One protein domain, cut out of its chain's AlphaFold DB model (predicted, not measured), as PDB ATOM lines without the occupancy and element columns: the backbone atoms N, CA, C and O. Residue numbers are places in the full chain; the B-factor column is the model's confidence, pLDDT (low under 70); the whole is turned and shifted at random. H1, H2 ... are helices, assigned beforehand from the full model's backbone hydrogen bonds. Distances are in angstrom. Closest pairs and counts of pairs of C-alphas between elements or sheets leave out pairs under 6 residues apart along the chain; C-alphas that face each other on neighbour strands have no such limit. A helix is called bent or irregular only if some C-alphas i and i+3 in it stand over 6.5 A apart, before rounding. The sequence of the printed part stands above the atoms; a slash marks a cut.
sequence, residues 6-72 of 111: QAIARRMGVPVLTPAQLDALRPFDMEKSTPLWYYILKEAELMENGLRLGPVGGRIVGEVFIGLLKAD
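What this domain is: This is residues 6 to 72 of the 111 residues of the protein "Peroxidase" of Nitrospirae bacterium (UniProt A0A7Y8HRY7). The longest helix, H4, sticks out as an arm from a small body: its residues 55 to 57 meet H1 and H3, while residues 62 to 72, of which 62 to 71 belong to H4, stand free. In the body H3 lies between H2 and the first residues of H4, with H1 near it. The 67 printed residues have four named helices, in the order H1, H2, H3, H4, and no named strand; the class is all helix. The whole is only just compact, close to loose, with a radius of gyration of the C-alphas of 13.1 A, and its elongated outline spans 45 by 23 by 19 A.

How they stand to each other: H4, residues 55 to 71, touches H3, residues 36 to 48, with its residues 55 to 57 alone, and H3 touches it with residues 40 to 44 alone. Their closest C-alphas, those of Ile 40 and Gly 57, are 5.1 A apart, and they run opposite ways at a steep tilt of 69 degrees, only just short of about perpendicular. H4 touches H1, residues 6 to 12, with residues 55 to 56 alone; the closest C-alphas, of Ala 9 and Val 56, are 5.9 A apart, and the two run the same way at a steep tilt of 48 degrees. H2, residues 19 to 28, is close to H3 but not clearly touching, with the closest C-alphas, of Leu 22 and Lys 42, 7.8 A apart. H2 and H4 are apart. In H1, H3 and H4 every O i to N i+4 pair is within hydrogen-bond range; in H2 it is 1 of 6, beside 4 of 7 O i to N i+3 pairs.

Where its parts are: H4 measures 23.6 A from C-alpha 55 at (60.535, 44.765, 124.676) to C-alpha 71 at (55.925, 24.897, 136.555). H3 measures 17.1 A, H2 12.4 A and H1 9.8 A, the last beginning at C-alpha 6 at (53.014, 44.924, 115.879). H2 is irregular: C-alphas 21 and 24 are 8.3 A apart.

The domain as a whole: The two C-alphas farthest apart, those of Pro 27 and Asp 72, are 45.1 A apart. Without the free stretch the body spans 29 by 24 by 15 A. The three links are short, and the printed part has no cut. The mean pLDDT of the printed part is 97.5, and no printed residue is under 70.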
ATOM      1  N   GLN A   6      53.804  43.748 115.503       98.38
ATOM      2  CA  GLN A   6      53.014  44.924 115.879       98.38
ATOM      3  C   GLN A   6      51.779  44.547 116.710       98.38
ATOM      4  O   GLN A   6      51.436  45.245 117.664       98.38
ATOM      5  N   ALA A   7      51.074  43.467 116.349       98.44
ATOM      6  CA  ALA A   7      49.901  43.012 117.093       98.44
ATOM      7  C   ALA A   7      50.281  42.537 118.504       98.44
ATOM      8  O   ALA A   7      49.608  42.898 119.473       98.44
ATOM      9  N   ILE A   8      51.385  41.794 118.629       98.38
ATOM     10  CA  ILE A   8      51.918  41.357 119.923       98.38
ATOM     11  C   ILE A   8      52.378  42.556 120.762       98.38
ATOM     12  O   ILE A   8      51.972  42.661 121.917       98.38
ATOM     13  N   ALA A   9      53.129  43.498 120.184       98.44
ATOM     14  CA  ALA A   9      53.587  44.707 120.871       98.44
ATOM     15  C   ALA A   9      52.416  45.507 121.468       98.44
ATOM     16  O   ALA A   9      52.417  45.825 122.659       98.44
ATOM     17  N   ARG A  10      51.352  45.732 120.680       98.44
ATOM     18  CA  ARG A  10      50.117  46.380 121.161       98.44
ATOM     19  C   ARG A  10      49.472  45.597 122.300       98.44
ATOM     20  O   ARG A  10      49.097  46.184 123.310       98.44
ATOM     21  N   ARG A  11      49.359  44.271 122.163       98.19
ATOM     22  CA  ARG A  11      48.763  43.402 123.191       98.19
ATOM     23  C   ARG A  11      49.573  43.376 124.491       98.19
ATOM     24  O   ARG A  11      48.987  43.167 125.555       98.19
ATOM     25  N   MET A  12      50.887  43.565 124.404       97.94
ATOM     26  CA  MET A  12      51.803  43.657 125.541       97.94
ATOM     27  C   MET A  12      51.868  45.062 126.158       97.94
ATOM     28  O   MET A  12      52.402  45.197 127.257       97.94
ATOM     29  N   GLY A  13      51.326  46.083 125.483       98.12
ATOM     30  CA  GLY A  13      51.393  47.476 125.928       98.12
ATOM     31  C   GLY A  13      52.795  48.081 125.823       98.12
ATOM     32  O   GLY A  13      53.143  48.946 126.621       98.12
ATOM     33  N   VAL A  14      53.612  47.604 124.880       97.94
ATOM     34  CA  VAL A  14      54.985  48.084 124.652       97.94
ATOM     35  C   VAL A  14      55.063  48.929 123.372       97.94
ATOM     36  O   VAL A  14      54.138  48.868 122.552       97.94
ATOM     37  N   PRO A  15      56.133  49.728 123.175       97.62
ATOM     38  CA  PRO A  15      56.306  50.510 121.956       97.62
ATOM     39  C   PRO A  15      56.184  49.658 120.688       97.62
ATOM     40  O   PRO A  15      56.734  48.562 120.593       97.62
ATOM     41  N   VAL A  16      55.446  50.174 119.706       98.38
ATOM     42  CA  VAL A  16      55.213  49.500 118.425       98.38
ATOM     43  C   VAL A  16      56.119  50.122 117.370       98.38
ATOM     44  O   VAL A  16      56.073  51.337 117.178       98.38
ATOM     45  N   LEU A  17      56.902  49.309 116.659       98.25
ATOM     46  CA  LEU A  17      57.702  49.785 115.535       98.25
ATOM     47  C   LEU A  17      56.788  50.332 114.437       98.25
ATOM     48  O   LEU A  17      55.783  49.725 114.055       98.25
ATOM     49  N   THR A  18      57.157  51.499 113.928       97.81
ATOM     50  CA  THR A  18      56.445  52.182 112.851       97.81
ATOM     51  C   THR A  18      56.709  51.509 111.500       97.81
ATOM     52  O   THR A  18      57.762  50.897 111.309       97.81
ATOM     53  N   PRO A  19      55.816  51.676 110.505       95.75
ATOM     54  CA  PRO A  19      56.077  51.220 109.138       95.75
ATOM     55  C   PRO A  19      57.391  51.754 108.550       95.75
ATOM     56  O   PRO A  19      58.060  51.048 107.806       95.75
ATOM     57  N   ALA A  20      57.793  52.980 108.908       96.88
ATOM     58  CA  ALA A  20      59.057  53.574 108.468       96.88
ATOM     59  C   ALA A  20      60.283  52.853 109.055       96.88
ATOM     60  O   ALA A  20      61.294  52.696 108.383       96.88
ATOM     61  N   GLN A  21      60.189  52.347 110.285       97.81
ATOM     62  CA  GLN A  21      61.239  51.519 110.895       97.81
ATOM     63  C   GLN A  21      61.329  50.112 110.278       97.81
ATOM     64  O   GLN A  21      62.303  49.395 110.507       97.81
ATOM     65  N   LEU A  22      60.324  49.724 109.491       97.75
ATOM     66  CA  LEU A  22      60.177  48.417 108.849       97.75
ATOM     67  C   LEU A  22      60.221  48.522 107.317       97.75
ATOM     68  O   LEU A  22      59.743  47.635 106.615       97.75
ATOM     69  N   ASP A  23      60.814  49.600 106.799       96.62
ATOM     70  CA  ASP A  23      60.863  49.960 105.376       96.62
ATOM     71  C   ASP A  23      61.341  48.819 104.466       96.62
ATOM     72  O   ASP A  23      60.764  48.577 103.407       96.62
ATOM     73  N   ALA A  24      62.330  48.052 104.938       95.75
ATOM     74  CA  ALA A  24      62.904  46.905 104.237       95.75
ATOM     75  C   ALA A  24      61.875  45.817 103.876       95.75
ATOM     76  O   ALA A  24      62.126  44.998 102.996       95.75
ATOM     77  N   LEU A  25      60.719  45.803 104.546       97.12
ATOM     78  CA  LEU A  25      59.638  44.857 104.299       97.12
ATOM     79  C   LEU A  25      58.556  45.380 103.349       97.12
ATOM     80  O   LEU A  25      57.691  44.602 102.942       97.12
ATOM     81  N   ARG A  26      58.604  46.661 102.964       96.38
ATOM     82  CA  ARG A  26      57.625  47.272 102.054       96.38
ATOM     83  C   ARG A  26      57.535  46.569 100.691       96.38
ATOM     84  O   ARG A  26      56.414  46.385 100.227       96.38
ATOM     85  N   PRO A  27      58.635  46.111 100.050       97.81
ATOM     86  CA  PRO A  27      58.543  45.355  98.793       97.81
ATOM     87  C   PRO A  27      57.736  44.052  98.901       97.81
ATOM     88  O   PRO A  27      57.333  43.497  97.882       97.81
ATOM     89  N   PHE A  28      57.503  43.570 100.124       96.19
ATOM     90  CA  PHE A  28      56.750  42.356 100.426       96.19
ATOM     91  C   PHE A  28      55.370  42.641 101.049       96.19
ATOM     92  O   PHE A  28      54.696  41.692 101.436       96.19
ATOM     93  N   ASP A  29      54.963  43.914 101.180       95.88
ATOM     94  CA  ASP A  29      53.730  44.358 101.865       95.88
ATOM     95  C   ASP A  29      53.624  43.837 103.318       95.88
ATOM     96  O   ASP A  29      52.558  43.497 103.835       95.88
ATOM     97  N   MET A  30      54.773  43.724 103.994       96.94
ATOM     98  CA  MET A  30      54.884  43.157 105.345       96.94
ATOM     99  C   MET A  30      55.222  44.198 106.420       96.94
ATOM    100  O   MET A  30      55.298  43.855 107.600       96.94
ATOM    101  N   GLU A  31      55.397  45.474 106.079       96.94
ATOM    102  CA  GLU A  31      55.763  46.534 107.030       96.94
ATOM    103  C   GLU A  31      54.623  46.898 108.000       96.94
ATOM    104  O   GLU A  31      54.859  47.434 109.084       96.94
ATOM    105  N   LYS A  32      53.374  46.578 107.636       95.62
ATOM    106  CA  LYS A  32      52.178  46.783 108.477       95.62
ATOM    107  C   LYS A  32      51.795  45.549 109.296       95.62
ATOM    108  O   LYS A  32      51.120  45.673 110.320       95.62
ATOM    109  N   SER A  33      52.220  44.368 108.851       96.94
ATOM    110  CA  SER A  33      51.949  43.079 109.491       96.94
ATOM    111  C   SER A  33      53.188  42.191 109.415       96.94
ATOM    112  O   SER A  33      53.241  41.202 108.686       96.94
ATOM    113  N   THR A  34      54.202  42.565 110.185       98.12
ATOM    114  CA  THR A  34      55.526  41.953 110.120       98.12
ATOM    115  C   THR A  34      55.556  40.611 110.850       98.12
ATOM    116  O   THR A  34      55.093  40.546 111.996       98.12
ATOM    117  N   PRO A  35      56.124  39.545 110.251       97.94
ATOM    118  CA  PRO A  35      56.358  38.285 110.948       97.94
ATOM    119  C   PRO A  35      57.087  38.498 112.280       97.94
ATOM    120  O   PRO A  35      58.088  39.212 112.340       97.94
ATOM    121  N   LEU A  36      56.590  37.865 113.347       98.19
ATOM    122  CA  LEU A  36      57.059  38.100 114.717       98.19
ATOM    123  C   LEU A  36      58.581  37.944 114.873       98.19
ATOM    124  O   LEU A  36      59.208  38.767 115.532       98.19
ATOM    125  N   TRP A  37      59.181  36.932 114.239       97.25
ATOM    126  CA  TRP A  37      60.625  36.697 114.314       97.25
ATOM    127  C   TRP A  37      61.433  37.891 113.786       97.25
ATOM    128  O   TRP A  37      62.375  38.327 114.441       97.25
ATOM    129  N   TYR A  38      61.037  38.463 112.643       97.94
ATOM    130  CA  TYR A  38      61.743  39.595 112.044       97.94
ATOM    131  C   TYR A  38      61.540  40.836 112.899       97.94
ATOM    132  O   TYR A  38      62.486  41.571 113.158       97.94
ATOM    133  N   TYR A  39      60.309  41.049 113.371       98.50
ATOM    134  CA  TYR A  39      59.992  42.172 114.243       98.50
ATOM    135  C   TYR A  39      60.875  42.170 115.495       98.50
ATOM    136  O   TYR A  39      61.430  43.207 115.823       98.50
ATOM    137  N   ILE A  40      61.054  41.018 116.151       98.44
ATOM    138  CA  ILE A  40      61.913  40.888 117.339       98.44
ATOM    139  C   ILE A  40      63.374  41.234 117.020       98.44
ATOM    140  O   ILE A  40      64.025  41.926 117.800       98.44
ATOM    141  N   LEU A  41      63.893  40.791 115.871       98.31
ATOM    142  CA  LEU A  41      65.254  41.135 115.450       98.31
ATOM    143  C   LEU A  41      65.393  42.630 115.144       98.31
ATOM    144  O   LEU A  41      66.362  43.256 115.569       98.31
ATOM    145  N   LYS A  42      64.411  43.222 114.455       98.44
ATOM    146  CA  LYS A  42      64.422  44.654 114.139       98.44
ATOM    147  C   LYS A  42      64.254  45.517 115.388       98.44
ATOM    148  O   LYS A  42      64.864  46.572 115.498       98.44
ATOM    149  N   GLU A  43      63.461  45.055 116.346       98.06
ATOM    150  CA  GLU A  43      63.301  45.669 117.661       98.06
ATOM    151  C   GLU A  43      64.630  45.672 118.431       98.06
ATOM    152  O   GLU A  43      65.041  46.719 118.926       98.06
ATOM    153  N   ALA A  44      65.340  44.540 118.460       98.50
ATOM    154  CA  ALA A  44      66.672  44.437 119.058       98.50
ATOM    155  C   ALA A  44      67.680  45.390 118.396       98.50
ATOM    156  O   ALA A  44      68.394  46.115 119.086       98.50
ATOM    157  N   GLU A  45      67.719  45.431 117.061       98.38
ATOM    158  CA  GLU A  45      68.590  46.338 116.303       98.38
ATOM    159  C   GLU A  45      68.337  47.808 116.671       98.38
ATOM    160  O   GLU A  45      69.274  48.532 116.997       98.38
ATOM    161  N   LEU A  46      67.073  48.243 116.645       97.94
ATOM    162  CA  LEU A  46      66.708  49.657 116.776       97.94
ATOM    163  C   LEU A  46      66.704  50.173 118.217       97.94
ATOM    164  O   LEU A  46      66.929  51.362 118.427       97.94
ATOM    165  N   MET A  47      66.382  49.322 119.191       96.94
ATOM    166  CA  MET A  47      66.189  49.745 120.585       96.94
ATOM    167  C   MET A  47      67.373  49.382 121.480       96.94
ATOM    168  O   MET A  47      67.622  50.064 122.466       96.94
ATOM    169  N   GLU A  48      68.121  48.340 121.119       97.75
ATOM    170  CA  GLU A  48      69.176  47.758 121.954       97.75
ATOM    171  C   GLU A  48      70.516  47.634 121.208       97.75
ATOM    172  O   GLU A  48      71.420  46.918 121.646       97.75
ATOM    173  N   ASN A  49      70.660  48.304 120.058       97.50
ATOM    174  CA  ASN A  49      71.833  48.225 119.176       97.50
ATOM    175  C   ASN A  49      72.197  46.784 118.761       97.50
ATOM    176  O   ASN A  49      73.361  46.472 118.519       97.50
ATOM    177  N   GLY A  50      71.218  45.874 118.748       97.25
ATOM    178  CA  GLY A  50      71.417  44.449 118.477       97.25
ATOM    179  C   GLY A  50      72.138  43.672 119.586       97.25
ATOM    180  O   GLY A  50      72.404  42.485 119.411       97.25
ATOM    181  N   LEU A  51      72.450  44.299 120.726       97.94
ATOM    182  CA  LEU A  51      73.168  43.662 121.838       97.94
ATOM    183  C   LEU A  51      72.237  42.890 122.781       97.94
ATOM    184  O   LEU A  51      72.684  42.009 123.518       97.94
ATOM    185  N   ARG A  52      70.947  43.239 122.790       98.06
ATOM    186  CA  ARG A  52      69.906  42.626 123.621       98.06
ATOM    187  C   ARG A  52      68.596  42.530 122.855       98.06
ATOM    188  O   ARG A  52      68.391  43.215 121.860       98.06
ATOM    189  N   LEU A  53      67.703  41.669 123.335       98.38
ATOM    190  CA  LEU A  53      66.330  41.648 122.846       98.38
ATOM    191  C   LEU A  53      65.597  42.902 123.319       98.38
ATOM    192  O   LEU A  53      65.737  43.293 124.477       98.38
ATOM    193  N   GLY A  54      64.782  43.475 122.435       98.06
ATOM    194  CA  GLY A  54      63.890  44.568 122.793       98.06
ATOM    195  C   GLY A  54      62.644  44.106 123.565       98.06
ATOM    196  O   GLY A  54      62.550  42.942 123.973       98.06
ATOM    197  N   PRO A  55      61.677  45.011 123.797       98.25
ATOM    198  CA  PRO A  55      60.535  44.765 124.676       98.25
ATOM    199  C   PRO A  55      59.708  43.509 124.367       98.25
ATOM    200  O   PRO A  55      59.397  42.752 125.288       98.25
ATOM    201  N   VAL A  56      59.343  43.258 123.105       98.44
ATOM    202  CA  VAL A  56      58.566  42.069 122.719       98.44
ATOM    203  C   VAL A  56      59.415  40.813 122.856       98.44
ATOM    204  O   VAL A  56      58.999  39.860 123.520       98.44
ATOM    205  N   GLY A  57      60.603  40.800 122.248       98.25
ATOM    206  CA  GLY A  57      61.468  39.619 122.255       98.25
ATOM    207  C   GLY A  57      61.891  39.214 123.664       98.25
ATOM    208  O   GLY A  57      61.772  38.050 124.050       98.25
ATOM    209  N   GLY A  58      62.334  40.193 124.452       98.12
ATOM    210  CA  GLY A  58      62.792  39.999 125.820       98.12
ATOM    211  C   GLY A  58      61.675  39.508 126.735       98.12
ATOM    212  O   GLY A  58      61.901  38.605 127.538       98.12
ATOM    213  N   ARG A  59      60.451  40.029 126.572       98.00
ATOM    214  CA  ARG A  59      59.301  39.577 127.361       98.00
ATOM    215  C   ARG A  59      58.883  38.151 127.021       98.00
ATOM    216  O   ARG A  59      58.644  37.385 127.946       98.00
ATOM    217  N   ILE A  60      58.850  37.773 125.740       97.88
ATOM    218  CA  ILE A  60      58.553  36.387 125.333       97.88
ATOM    219  C   ILE A  60      59.550  35.424 125.980       97.88
ATOM    220  O   ILE A  60      59.146  34.470 126.640       97.88
ATOM    221  N   VAL A  61      60.852  35.685 125.828       98.12
ATOM    222  CA  VAL A  61      61.898  34.810 126.372       98.12
ATOM    223  C   VAL A  61      61.857  34.783 127.903       98.12
ATOM    224  O   VAL A  61      61.880  33.708 128.500       98.12
ATOM    225  N   GLY A  62      61.739  35.945 128.549       97.94
ATOM    226  CA  GLY A  62      61.674  36.053 130.005       97.94
ATOM    227  C   GLY A  62      60.462  35.343 130.609       97.94
ATOM    228  O   GLY A  62      60.608  34.605 131.583       97.94
ATOM    229  N   GLU A  63      59.273  35.505 130.022       97.62
ATOM    230  CA  GLU A  63      58.058  34.833 130.491       97.62
ATOM    231  C   GLU A  63      58.121  33.314 130.287       97.62
ATOM    232  O   GLU A  63      57.620  32.582 131.140       97.62
ATOM    233  N   VAL A  64      58.792  32.820 129.238       97.50
ATOM    234  CA  VAL A  64      59.054  31.380 129.077       97.50
ATOM    235  C   VAL A  64      59.919  30.855 130.224       97.50
ATOM    236  O   VAL A  64      59.528  29.887 130.873       97.50
ATOM    237  N   PHE A  65      61.049  31.501 130.533       97.12
ATOM    238  CA  PHE A  65      61.905  31.074 131.649       97.12
ATOM    239  C   PHE A  65      61.179  31.130 132.996       97.12
ATOM    240  O   PHE A  65      61.231  30.170 133.762       97.12
ATOM    241  N   ILE A  66      60.459  32.219 133.281       95.56
ATOM    242  CA  ILE A  66      59.665  32.348 134.510       95.56
ATOM    243  C   ILE A  66      58.577  31.270 134.571       95.56
ATOM    244  O   ILE A  66      58.346  30.698 135.634       95.56
ATOM    245  N   GLY A  67      57.910  30.990 133.449       96.19
ATOM    246  CA  GLY A  67      56.892  29.950 133.345       96.19
ATOM    247  C   GLY A  67      57.454  28.566 133.652       96.19
ATOM    248  O   GLY A  67      56.887  27.860 134.481       96.19
ATOM    249  N   LEU A  68      58.601  28.215 133.060       96.94
ATOM    250  CA  LEU A  68      59.295  26.952 133.325       96.94
ATOM    251  C   LEU A  68      59.696  26.825 134.797       96.94
ATOM    252  O   LEU A  68      59.399  25.813 135.422       96.94
ATOM    253  N   LEU A  69      60.297  27.870 135.375       95.56
ATOM    254  CA  LEU A  69      60.682  27.872 136.788       95.56
ATOM    255  C   LEU A  69      59.473  27.739 137.721       95.56
ATOM    256  O   LEU A  69      59.578  27.110 138.758       95.56
ATOM    257  N   LYS A  70      58.316  28.317 137.387       94.25
ATOM    258  CA  LYS A  70      57.103  28.157 138.205       94.25
ATOM    259  C   LYS A  70      56.441  26.789 138.046       94.25
ATOM    260  O   LYS A  70      55.784  26.344 138.980       94.25
ATOM    261  N   ALA A  71      56.553  26.178 136.869       96.12
ATOM    262  CA  ALA A  71      55.925  24.897 136.555       96.12
ATOM    263  C   ALA A  71      56.729  23.691 137.063       96.12
ATOM    264  O   ALA A  71      56.148  22.641 137.313       96.12
ATOM    265  N   ASP A  72      58.048  23.830 137.211       97.12
ATOM    266  CA  ASP A  72      58.901  22.798 137.794       97.12
ATOM    267  C   ASP A  72      58.814  22.819 139.329       97.12
ATOM    268  O   ASP A  72      59.355  23.714 139.986       97.12
TER     269      ASP A  72